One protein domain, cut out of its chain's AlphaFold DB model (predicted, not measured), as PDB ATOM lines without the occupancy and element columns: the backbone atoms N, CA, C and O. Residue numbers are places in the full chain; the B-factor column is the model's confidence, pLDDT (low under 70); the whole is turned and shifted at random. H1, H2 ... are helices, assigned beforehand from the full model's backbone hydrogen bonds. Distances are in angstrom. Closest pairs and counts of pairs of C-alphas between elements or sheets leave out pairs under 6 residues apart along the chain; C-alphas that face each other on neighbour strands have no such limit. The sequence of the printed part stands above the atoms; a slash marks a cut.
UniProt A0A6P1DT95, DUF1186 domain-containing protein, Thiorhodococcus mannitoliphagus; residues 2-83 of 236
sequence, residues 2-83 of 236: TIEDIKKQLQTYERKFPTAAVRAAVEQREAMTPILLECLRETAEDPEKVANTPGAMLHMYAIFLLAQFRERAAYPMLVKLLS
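AT A GLANCE: This is residues 2 to 83 of the 236 residues of the protein "DUF1186 domain-containing protein" of Thiorhodococcus mannitoliphagus (UniProt A0A6P1DT95). The longest helix, H3, is crossed by H5 and has H6 side by side with it; H1 and H2 pair near H3's first residues, and short H4 follows its last. The printed part has 82 residues, with six named helices, H1 to H6, and no named strand: all helix, compact, radius of gyration of the C-alphas 12.1 A, spans 33 by 29 by 17 A.

HOW THE PARTS SIT: H3, residues 29 to 45, touches H5, residues 58 to 69, at a steep tilt of 52 degrees, opposite ways; the closest C-alphas, Leu 36 and Ala 62, are 4.7 A apart. H3 touches H6, residues 72 to 82, at a shallow tilt of 24 degrees, the same way; closest C-alphas Ala 44 and Leu 81, 4.6 A. H1, residues 3 to 11, touches H2, residues 19 to 27; closest C-alphas Ile 6 and Ala 21, 5.1 A. H5 touches H1 with residues 58 to 61 alone. H4, residues 47 to 51, touches no helix. Every O i to N i+4 pair is within hydrogen-bond range in H1, H2, H4 and H5; in H3 11 of 13, in H6 5 of 7.

IN THESE COORDINATES: H3 spans 23.7 A from C-alpha 29 at (-23.462, 7.862, -0.761). H6, 15.9 A, ends at C-alpha 82, (-25.217, 30.111, -11.404).

THE WHOLE: Thr 2 and Ser 83 have the farthest C-alphas, 34.4 A apart. The printed part has no cut, no link is long, and no printed residue is under 70 in pLDDT.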
ATOM      1  N   THR A   2     -33.880   4.760   6.272       96.94
ATOM      2  CA  THR A   2     -34.217   4.512   4.855       96.94
ATOM      3  C   THR A   2     -33.922   5.742   3.998       96.94
ATOM      4  O   THR A   2     -33.833   6.844   4.537       96.94
ATOM      5  N   ILE A   3     -33.771   5.566   2.684       96.81
ATOM      6  CA  ILE A   3     -33.498   6.650   1.727       96.81
ATOM      7  C   ILE A   3     -34.625   7.692   1.731       96.81
ATOM      8  O   ILE A   3     -34.372   8.898   1.727       96.81
ATOM      9  N   GLU A   4     -35.867   7.231   1.829       95.94
ATOM     10  CA  GLU A   4     -37.063   8.059   1.927       95.94
ATOM     11  C   GLU A   4     -37.063   8.896   3.211       95.94
ATOM     12  O   GLU A   4     -37.353  10.094   3.161       95.94
ATOM     13  N   ASP A   5     -36.673   8.301   4.344       95.88
ATOM     14  CA  ASP A   5     -36.537   9.022   5.614       95.88
ATOM     15  C   ASP A   5     -35.437  10.089   5.542       95.88
ATOM     16  O   ASP A   5     -35.628  11.189   6.066       95.88
ATOM     17  N   ILE A   6     -34.303   9.786   4.887       96.50
ATOM     18  CA  ILE A   6     -33.221  10.762   4.671       96.50
ATOM     19  C   ILE A   6     -33.767  11.946   3.886       96.50
ATOM     20  O   ILE A   6     -33.682  13.084   4.345       96.50
ATOM     21  N   LYS A   7     -34.352  11.675   2.714       95.94
ATOM     22  CA  LYS A   7     -34.875  12.707   1.820       95.94
ATOM     23  C   LYS A   7     -35.876  13.589   2.557       95.94
ATOM     24  O   LYS A   7     -35.750  14.806   2.506       95.94
ATOM     25  N   LYS A   8     -36.815  12.986   3.291       95.00
ATOM     26  CA  LYS A   8     -37.823  13.713   4.068       95.00
ATOM     27  C   LYS A   8     -37.203  14.647   5.110       95.00
ATOM     28  O   LYS A   8     -37.625  15.790   5.217       95.00
ATOM     29  N   GLN A   9     -36.186  14.199   5.848       95.12
ATOM     30  CA  GLN A   9     -35.529  15.035   6.866       95.12
ATOM     31  C   GLN A   9     -34.655  16.152   6.281       95.12
ATOM     32  O   GLN A   9     -34.370  17.125   6.973       95.12
ATOM     33  N   LEU A  10     -34.220  16.024   5.028       95.56
ATOM     34  CA  LEU A  10     -33.457  17.056   4.324       95.56
ATOM     35  C   LEU A  10     -34.351  18.015   3.518       95.56
ATOM     36  O   LEU A  10     -33.857  19.017   3.012       95.56
ATOM     37  N   GLN A  11     -35.651  17.732   3.376       93.88
ATOM     38  CA  GLN A  11     -36.551  18.505   2.511       93.88
ATOM     39  C   GLN A  11     -36.763  19.940   2.972       93.88
ATOM     40  O   GLN A  11     -36.778  20.844   2.134       93.88
ATOM     41  N   THR A  12     -36.938  20.141   4.276       89.94
ATOM     42  CA  THR A  12     -37.355  21.429   4.827       89.94
ATOM     43  C   THR A  12     -36.523  21.855   6.020       89.94
ATOM     44  O   THR A  12     -36.073  21.031   6.815       89.94
ATOM     45  N   TYR A  13     -36.360  23.164   6.188       84.50
ATOM     46  CA  TYR A  13     -35.719  23.728   7.368       84.50
ATOM     47  C   TYR A  13     -36.596  23.555   8.619       84.50
ATOM     48  O   TYR A  13     -37.595  24.249   8.800       84.50
ATOM     49  N   GLU A  14     -36.190  22.674   9.534       81.25
ATOM     50  CA  GLU A  14     -36.914  22.407  10.790       81.25
ATOM     51  C   GLU A  14     -36.303  23.116  12.020       81.25
ATOM     52  O   GLU A  14     -36.441  22.651  13.153       81.25
ATOM     53  N   ARG A  15     -35.597  24.247  11.837       83.12
ATOM     54  CA  ARG A  15     -34.868  25.013  12.886       83.12
ATOM     55  C   ARG A  15     -33.710  24.283  13.575       83.12
ATOM     56  O   ARG A  15     -32.891  24.923  14.229       83.12
ATOM     57  N   LYS A  16     -33.630  22.961  13.452       87.81
ATOM     58  CA  LYS A  16     -32.526  22.129  13.933       87.81
ATOM     59  C   LYS A  16     -31.799  21.525  12.747       87.81
ATOM     60  O   LYS A  16     -32.425  21.049  11.807       87.81
ATOM     61  N   PHE A  17     -30.474  21.513  12.825       89.94
ATOM     62  CA  PHE A  17     -29.658  20.851  11.821       89.94
ATOM     63  C   PHE A  17     -29.891  19.323  11.875       89.94
ATOM     64  O   PHE A  17     -29.731  18.733  12.950       89.94
ATOM     65  N   PRO A  18     -30.264  18.661  10.761       93.81
ATOM     66  CA  PRO A  18     -30.628  17.248  10.738       93.81
ATOM     67  C   PRO A  18     -29.372  16.360  10.677       93.81
ATOM     68  O   PRO A  18     -29.124  15.646   9.706       93.81
ATOM     69  N   THR A  19     -28.557  16.391  11.738       94.19
ATOM     70  CA  THR A  19     -27.251  15.711  11.807       94.19
ATOM     71  C   THR A  19     -27.329  14.227  11.449       94.19
ATOM     72  O   THR A  19     -26.495  13.727  10.696       94.19
ATOM     73  N   ALA A  20     -28.329  13.509  11.972       95.25
ATOM     74  CA  ALA A  20     -28.509  12.086  11.686       95.25
ATOM     75  C   ALA A  20     -28.830  11.837  10.202       95.25
ATOM     76  O   ALA A  20     -28.302  10.889   9.620       95.25
ATOM     77  N   ALA A  21     -29.630  12.717   9.587       96.44
ATOM     78  CA  ALA A  21     -29.968  12.649   8.171       96.44
ATOM     79  C   ALA A  21     -28.745  12.836   7.282       96.44
ATOM     80  O   ALA A  21     -28.455  11.996   6.434       96.44
ATOM     81  N   VAL A  22     -27.980  13.893   7.545       96.44
ATOM     82  CA  VAL A  22     -26.763  14.210   6.797       96.44
ATOM     83  C   VAL A  22     -25.725  13.093   6.926       96.44
ATOM     84  O   VAL A  22     -25.154  12.671   5.924       96.44
ATOM     85  N   ARG A  23     -25.504  12.552   8.132       96.06
ATOM     86  CA  ARG A  23     -24.557  11.439   8.335       96.06
ATOM     87  C   ARG A  23     -24.967  10.191   7.571       96.06
ATOM     88  O   ARG A  23     -24.154   9.632   6.844       96.06
ATOM     89  N   ALA A  24     -26.229   9.794   7.680       97.25
ATOM     90  CA  ALA A  24     -26.724   8.637   6.953       97.25
ATOM     91  C   ALA A  24     -26.689   8.851   5.431       97.25
ATOM     92  O   ALA A  24     -26.473   7.889   4.699       97.25
ATOM     93  N   ALA A  25     -26.864  10.089   4.948       97.44
ATOM     94  CA  ALA A  25     -26.728  10.408   3.530       97.44
ATOM     95  C   ALA A  25     -25.288  10.203   3.038       97.44
ATOM     96  O   ALA A  25     -25.073   9.677   1.948       97.44
ATOM     97  N   VAL A  26     -24.302  10.579   3.860       97.25
ATOM     98  CA  VAL A  26     -22.878  10.334   3.591       97.25
ATOM     99  C   VAL A  26     -22.551   8.838   3.632       97.25
ATOM    100  O   VAL A  26     -21.843   8.350   2.755       97.25
ATOM    101  N   GLU A  27     -23.068   8.100   4.619       97.50
ATOM    102  CA  GLU A  27     -22.879   6.645   4.737       97.50
ATOM    103  C   GLU A  27     -23.512   5.879   3.566       97.50
ATOM    104  O   GLU A  27     -22.970   4.870   3.122       97.50
ATOM    105  N   GLN A  28     -24.629   6.380   3.030       97.69
ATOM    106  CA  GLN A  28     -25.360   5.798   1.902       97.69
ATOM    107  C   GLN A  28     -25.107   6.558   0.591       97.69
ATOM    108  O   GLN A  28     -26.012   6.707  -0.232       97.69
ATOM    109  N   ARG A  29     -23.870   7.032   0.386       97.06
ATOM    110  CA  ARG A  29     -23.462   7.862  -0.761       97.06
ATOM    111  C   ARG A  29     -23.995   7.354  -2.103       97.06
ATOM    112  O   ARG A  29     -24.579   8.140  -2.844       97.06
ATOM    113  N   GLU A  30     -23.785   6.080  -2.431       98.06
ATOM    114  CA  GLU A  30     -24.154   5.522  -3.744       98.06
ATOM    115  C   GLU A  30     -25.661   5.621  -4.008       98.06
ATOM    116  O   GLU A  30     -26.074   6.047  -5.081       98.06
ATOM    117  N   ALA A  31     -26.481   5.306  -3.002       98.19
ATOM    118  CA  ALA A  31     -27.935   5.378  -3.107       98.19
ATOM    119  C   ALA A  31     -28.461   6.824  -3.080       98.19
ATOM    120  O   ALA A  31     -29.453   7.132  -3.738       98.19
ATOM    121  N   MET A  32     -27.795   7.726  -2.350       98.12
ATOM    122  CA  MET A  32     -28.202   9.131  -2.270       98.12
ATOM    123  C   MET A  32     -27.805   9.952  -3.495       98.12
ATOM    124  O   MET A  32     -28.561  10.834  -3.893       98.12
ATOM    125  N   THR A  33     -26.653   9.676  -4.108       98.56
ATOM    126  CA  THR A  33     -26.114  10.455  -5.239       98.56
ATOM    127  C   THR A  33     -27.140  10.722  -6.354       98.56
ATOM    128  O   THR A  33     -27.339  11.896  -6.666       98.56
ATOM    129  N   PRO A  34     -27.857   9.724  -6.915       98.50
ATOM    130  CA  PRO A  34     -28.840   9.988  -7.970       98.50
ATOM    131  C   PRO A  34     -30.002  10.883  -7.511       98.50
ATOM    132  O   PRO A  34     -30.492  11.692  -8.290       98.50
ATOM    133  N   ILE A  35     -30.417  10.799  -6.245       98.31
ATOM    134  CA  ILE A  35     -31.503  11.627  -5.690       98.31
ATOM    135  C   ILE A  35     -31.057  13.081  -5.535       98.31
ATOM    136  O   ILE A  35     -31.833  13.999  -5.792       98.31
ATOM    137  N   LEU A  36     -29.814  13.291  -5.102       98.62
ATOM    138  CA  LEU A  36     -29.245  14.627  -4.946       98.62
ATOM    139  C   LEU A  36     -28.996  15.282  -6.309       98.62
ATOM    140  O   LEU A  36     -29.308  16.459  -6.474       98.62
ATOM    141  N   LEU A  37     -28.490  14.522  -7.287       98.75
ATOM    142  CA  LEU A  37     -28.330  14.992  -8.667       98.75
ATOM    143  C   LEU A  37     -29.673  15.380  -9.278       98.75
ATOM    144  O   LEU A  37     -29.778  16.443  -9.878       98.75
ATOM    145  N   GLU A  38     -30.707  14.565  -9.079       98.44
ATOM    146  CA  GLU A  38     -32.043  14.875  -9.578       98.44
ATOM    147  C   GLU A  38     -32.606  16.154  -8.947       98.44
ATOM    148  O   GLU A  38     -33.098  17.028  -9.654       98.44
ATOM    149  N   CYS A  39     -32.450  16.324  -7.631       98.00
ATOM    150  CA  CYS A  39     -32.855  17.552  -6.948       98.00
ATOM    151  C   CYS A  39     -32.127  18.789  -7.497       98.00
ATOM    152  O   CYS A  39     -32.738  19.844  -7.675       98.00
ATOM    153  N   LEU A  40     -30.819  18.683  -7.744       98.44
ATOM    154  CA  LEU A  40     -30.026  19.777  -8.296       98.44
ATOM    155  C   LEU A  40     -30.416  20.073  -9.752       98.44
ATOM    156  O   LEU A  40     -30.523  21.239 -10.120       98.44
ATOM    157  N   ARG A  41     -30.685  19.040 -10.559       98.50
ATOM    158  CA  ARG A  41     -31.184  19.172 -11.932       98.50
ATOM    159  C   ARG A  41     -32.514  19.922 -11.969       98.50
ATOM    160  O   ARG A  41     -32.625  20.893 -12.709       98.50
ATOM    161  N   GLU A  42     -33.483  19.514 -11.148       97.44
ATOM    162  CA  GLU A  42     -34.785  20.186 -11.026       97.44
ATOM    163  C   GLU A  42     -34.622  21.647 -10.583       97.44
ATOM    164  O   GLU A  42     -35.253  22.539 -11.142       97.44
ATOM    165  N   THR A  43     -33.723  21.901  -9.626       96.94
ATOM    166  CA  THR A  43     -33.425  23.256  -9.132       96.94
ATOM    167  C   THR A  43     -32.802  24.133 -10.219       96.94
ATOM    168  O   THR A  43     -33.137  25.304 -10.333       96.94
ATOM    169  N   ALA A  44     -31.911  23.579 -11.042       96.81
ATOM    170  CA  ALA A  44     -31.290  24.295 -12.155       96.81
ATOM    171  C   ALA A  44     -32.234  24.473 -13.362       96.81
ATOM    172  O   ALA A  44     -31.971  25.290 -14.244       96.81
ATOM    173  N   GLU A  45     -33.298  23.675 -13.466       96.44
ATOM    174  CA  GLU A  45     -34.336  23.813 -14.495       96.44
ATOM    175  C   GLU A  45     -35.403  24.840 -14.137       96.44
ATOM    176  O   GLU A  45     -35.856  25.550 -15.032       96.44
ATOM    177  N   ASP A  46     -35.772  24.928 -12.861       95.38
ATOM    178  CA  ASP A  46     -36.791  25.851 -12.359       95.38
ATOM    179  C   ASP A  46     -36.363  26.462 -11.006       95.38
ATOM    180  O   ASP A  46     -36.903  26.115  -9.946       95.38
ATOM    181  N   PRO A  47     -35.351  27.350 -11.012       94.88
ATOM    182  CA  PRO A  47     -34.865  27.992  -9.793       94.88
ATOM    183  C   PRO A  47     -35.925  28.885  -9.132       94.88
ATOM    184  O   PRO A  47     -35.982  28.958  -7.903       94.88
ATOM    185  N   GLU A  48     -36.822  29.495  -9.914       95.00
ATOM    186  CA  GLU A  48     -37.922  30.319  -9.394       95.00
ATOM    187  C   GLU A  48     -38.863  29.518  -8.496       95.00
ATOM    188  O   GLU A  48     -39.290  30.003  -7.446       95.00
ATOM    189  N   LYS A  49     -39.179  28.272  -8.858       94.88
ATOM    190  CA  LYS A  49     -39.998  27.405  -8.007       94.88
ATOM    191  C   LYS A  49     -39.358  27.161  -6.646       94.88
ATOM    192  O   LYS A  49     -40.071  27.136  -5.641       94.88
ATOM    193  N   VAL A  50     -38.038  26.980  -6.592       94.00
ATOM    194  CA  VAL A  50     -37.318  26.777  -5.327       94.00
ATOM    195  C   VAL A  50     -37.305  28.062  -4.505       94.00
ATOM    196  O   VAL A  50     -37.695  28.018  -3.338       94.00
ATOM    197  N   ALA A  51     -36.967  29.197  -5.122       92.81
ATOM    198  CA  ALA A  51     -37.008  30.516  -4.487       92.81
ATOM    199  C   ALA A  51     -38.390  30.827  -3.873       92.81
ATOM    200  O   ALA A  51     -38.497  31.364  -2.772       92.81
ATOM    201  N   ASN A  52     -39.465  30.409  -4.546       93.62
ATOM    202  CA  ASN A  52     -40.847  30.600  -4.100       93.62
ATOM    203  C   ASN A  52     -41.386  29.491  -3.178       93.62
ATOM    204  O   ASN A  52     -42.579  29.497  -2.865       93.62
ATOM    205  N   THR A  53     -40.560  28.534  -2.741       93.25
ATOM    206  CA  THR A  53     -40.965  27.462  -1.817       93.25
ATOM    207  C   THR A  53     -40.373  27.713  -0.425       93.25
ATOM    208  O   THR A  53     -39.227  27.338  -0.162       93.25
ATOM    209  N   PRO A  54     -41.137  28.307   0.517       87.88
ATOM    210  CA  PRO A  54     -40.617  28.662   1.831       87.88
ATOM    211  C   PRO A  54     -40.058  27.459   2.587       87.88
ATOM    212  O   PRO A  54     -40.737  26.452   2.791       87.88
ATOM    213  N   GLY A  55     -38.817  27.595   3.048       90.19
ATOM    214  CA  GLY A  55     -38.151  26.582   3.856       90.19
ATOM    215  C   GLY A  55     -37.681  25.353   3.082       90.19
ATOM    216  O   GLY A  55     -37.257  24.406   3.741       90.19
ATOM    217  N   ALA A  56     -37.729  25.343   1.743       93.75
ATOM    218  CA  ALA A  56     -37.058  24.320   0.945       93.75
ATOM    219  C   ALA A  56     -35.562  24.275   1.294       93.75
ATOM    220  O   ALA A  56     -34.913  25.312   1.389       93.75
ATOM    221  N   MET A  57     -35.025  23.075   1.524       95.06
ATOM    222  CA  MET A  57     -33.622  22.887   1.920       95.06
ATOM    223  C   MET A  57     -32.918  21.737   1.203       95.06
ATOM    224  O   MET A  57     -31.692  21.636   1.283       95.06
ATOM    225  N   LEU A  58     -33.653  20.861   0.507       96.12
ATOM    226  CA  LEU A  58     -33.052  19.677  -0.112       96.12
ATOM    227  C   LEU A  58     -31.967  20.052  -1.123       96.12
ATOM    228  O   LEU A  58     -30.938  19.383  -1.173       96.12
ATOM    229  N   HIS A  59     -32.177  21.126  -1.886       96.50
ATOM    230  CA  HIS A  59     -31.224  21.629  -2.872       96.50
ATOM    231  C   HIS A  59     -29.923  22.091  -2.214       96.50
ATOM    232  O   HIS A  59     -28.850  21.723  -2.683       96.50
ATOM    233  N   MET A  60     -29.999  22.781  -1.071       96.44
ATOM    234  CA  MET A  60     -28.814  23.159  -0.295       96.44
ATOM    235  C   MET A  60     -28.036  21.921   0.152       96.44
ATOM    236  O   MET A  60     -26.834  21.817  -0.093       96.44
ATOM    237  N   TYR A  61     -28.710  20.930   0.742       97.25
ATOM    238  CA  TYR A  61     -28.042  19.684   1.131       97.25
ATOM    239  C   TYR A  61     -27.457  18.936  -0.066       97.25
ATOM    240  O   TYR A  61     -26.357  18.400   0.048       97.25
ATOM    241  N   ALA A  62     -28.155  18.914  -1.204       98.12
ATOM    242  CA  ALA A  62     -27.669  18.299  -2.430       98.12
ATOM    243  C   ALA A  62     -26.369  18.946  -2.903       98.12
ATOM    244  O   ALA A  62     -25.394  18.225  -3.101       98.12
ATOM    245  N   ILE A  63     -26.309  20.276  -2.989       98.06
ATOM    246  CA  ILE A  63     -25.109  21.011  -3.410       98.06
ATOM    247  C   ILE A  63     -23.911  20.662  -2.516       98.06
ATOM    248  O   ILE A  63     -22.866  20.232  -3.010       98.06
ATOM    249  N   PHE A  64     -24.070  20.764  -1.194       97.75
ATOM    250  CA  PHE A  64     -22.980  20.495  -0.254       97.75
ATOM    251  C   PHE A  64     -22.564  19.018  -0.217       97.75
ATOM    252  O   PHE A  64     -21.371  18.717  -0.140       97.75
ATOM    253  N   LEU A  65     -23.514  18.078  -0.268       98.12
ATOM    254  CA  LEU A  65     -23.210  16.644  -0.266       98.12
ATOM    255  C   LEU A  65     -22.546  16.210  -1.576       98.12
ATOM    256  O   LEU A  65     -21.546  15.498  -1.525       98.12
ATOM    257  N   LEU A  66     -23.032  16.671  -2.732       98.56
ATOM    258  CA  LEU A  66     -22.416  16.391  -4.035       98.56
ATOM    259  C   LEU A  66     -20.994  16.958  -4.107       98.56
ATOM    260  O   LEU A  66     -20.079  16.260  -4.553       98.56
ATOM    261  N   ALA A  67     -20.769  18.163  -3.575       97.56
ATOM    262  CA  ALA A  67     -19.432  18.732  -3.447       97.56
ATOM    263  C   ALA A  67     -18.540  17.909  -2.496       97.56
ATOM    264  O   ALA A  67     -17.401  17.584  -2.833       97.56
ATOM    265  N   GLN A  68     -19.056  17.479  -1.337       96.75
ATOM    266  CA  GLN A  68     -18.329  16.582  -0.430       96.75
ATOM    267  C   GLN A  68     -17.973  15.244  -1.103       96.75
ATOM    268  O   GLN A  68     -16.903  14.683  -0.845       96.75
ATOM    269  N   PHE A  69     -18.851  14.729  -1.964       97.44
ATOM    270  CA  PHE A  69     -18.634  13.507  -2.736       97.44
ATOM    271  C   PHE A  69     -17.685  13.710  -3.926       97.44
ATOM    272  O   PHE A  69     -17.196  12.715  -4.466       97.44
ATOM    273  N   ARG A  70     -17.383  14.965  -4.295       96.50
ATOM    274  CA  ARG A  70     -16.694  15.343  -5.539       96.50
ATOM    275  C   ARG A  70     -17.404  14.782  -6.774       96.50
ATOM    276  O   ARG A  70     -16.774  14.218  -7.667       96.50
ATOM    277  N   GLU A  71     -18.732  14.869  -6.777       98.19
ATOM    278  CA  GLU A  71     -19.558  14.332  -7.853       98.19
ATOM    279  C   GLU A  71     -19.533  15.263  -9.072       98.19
ATOM    280  O   GLU A  71     -20.216  16.287  -9.100       98.19
ATOM    281  N   ARG A  72     -18.744  14.897 -10.089       97.75
ATOM    282  CA  ARG A  72     -18.544  15.711 -11.300       97.75
ATOM    283  C   ARG A  72     -19.837  15.911 -12.093       97.75
ATOM    284  O   ARG A  72     -19.996  16.942 -12.737       97.75
ATOM    285  N   ALA A  73     -20.792  14.980 -12.007       98.06
ATOM    286  CA  ALA A  73     -22.083  15.125 -12.680       98.06
ATOM    287  C   ALA A  73     -22.896  16.344 -12.191       98.06
ATOM    288  O   ALA A  73     -23.767  16.820 -12.915       98.06
ATOM    289  N   ALA A  74     -22.598  16.878 -11.000       98.25
ATOM    290  CA  ALA A  74     -23.254  18.070 -10.462       98.25
ATOM    291  C   ALA A  74     -22.817  19.370 -11.158       98.25
ATOM    292  O   ALA A  74     -23.559  20.351 -11.158       98.25
ATOM    293  N   TYR A  75     -21.618  19.389 -11.745       98.31
ATOM    294  CA  TYR A  75     -20.998  20.601 -12.276       98.31
ATOM    295  C   TYR A  75     -21.830  21.330 -13.345       98.31
ATOM    296  O   TYR A  75     -22.120  22.509 -13.135       98.31
ATOM    297  N   PRO A  76     -22.309  20.686 -14.432       97.38
ATOM    298  CA  PRO A  76     -23.111  21.386 -15.439       97.38
ATOM    299  C   PRO A  76     -24.434  21.937 -14.881       97.38
ATOM    300  O   PRO A  76     -24.908  22.979 -15.325       97.38
ATOM    301  N   MET A  77     -25.026  21.270 -13.887       97.81
ATOM    302  CA  MET A  77     -26.264  21.728 -13.246       97.81
ATOM    303  C   MET A  77     -26.007  22.950 -12.359       97.81
ATOM    304  O   MET A  77     -26.788  23.897 -12.378       97.81
ATOM    305  N   LEU A  78     -24.887  22.953 -11.625       97.31
ATOM    306  CA  LEU A  78     -24.443  24.110 -10.851       97.31
ATOM    307  C   LEU A  78     -24.178  25.303 -11.764       97.31
ATOM    308  O   LEU A  78     -24.752  26.354 -11.535       97.31
ATOM    309  N   VAL A  79     -23.392  25.141 -12.831       96.75
ATOM    310  CA  VAL A  79     -23.115  26.234 -13.780       96.75
ATOM    311  C   VAL A  79     -24.410  26.810 -14.354       96.75
ATOM    312  O   VAL A  79     -24.564  28.029 -14.415       96.75
ATOM    313  N   LYS A  80     -25.371  25.952 -14.719       96.44
ATOM    314  CA  LYS A  80     -26.682  26.392 -15.206       96.44
ATOM    315  C   LYS A  80     -27.431  27.232 -14.165       96.44
ATOM    316  O   LYS A  80     -27.952  28.283 -14.518       96.44
ATOM    317  N   LEU A  81     -27.461  26.793 -12.904       96.38
ATOM    318  CA  LEU A  81     -28.072  27.546 -11.803       96.38
ATOM    319  C   LEU A  81     -27.368  28.895 -11.571       96.38
ATOM    320  O   LEU A  81     -28.029  29.912 -11.396       96.38
ATOM    321  N   LEU A  82     -26.035  28.909 -11.600       93.94
ATOM    322  CA  LEU A  82     -25.217  30.111 -11.404       93.94
ATOM    323  C   LEU A  82     -25.352  31.125 -12.543       93.94
ATOM    324  O   LEU A  82     -25.167  32.317 -12.324       93.94
ATOM    325  N   SER A  83     -25.685  30.647 -13.741       91.25
ATOM    326  CA  SER A  83     -25.935  31.474 -14.925       91.25
ATOM    327  C   SER A  83     -27.370  32.010 -14.984       91.25
ATOM    328  O   SER A  83     -27.759  32.596 -15.996       91.25
TER     329      SER A  83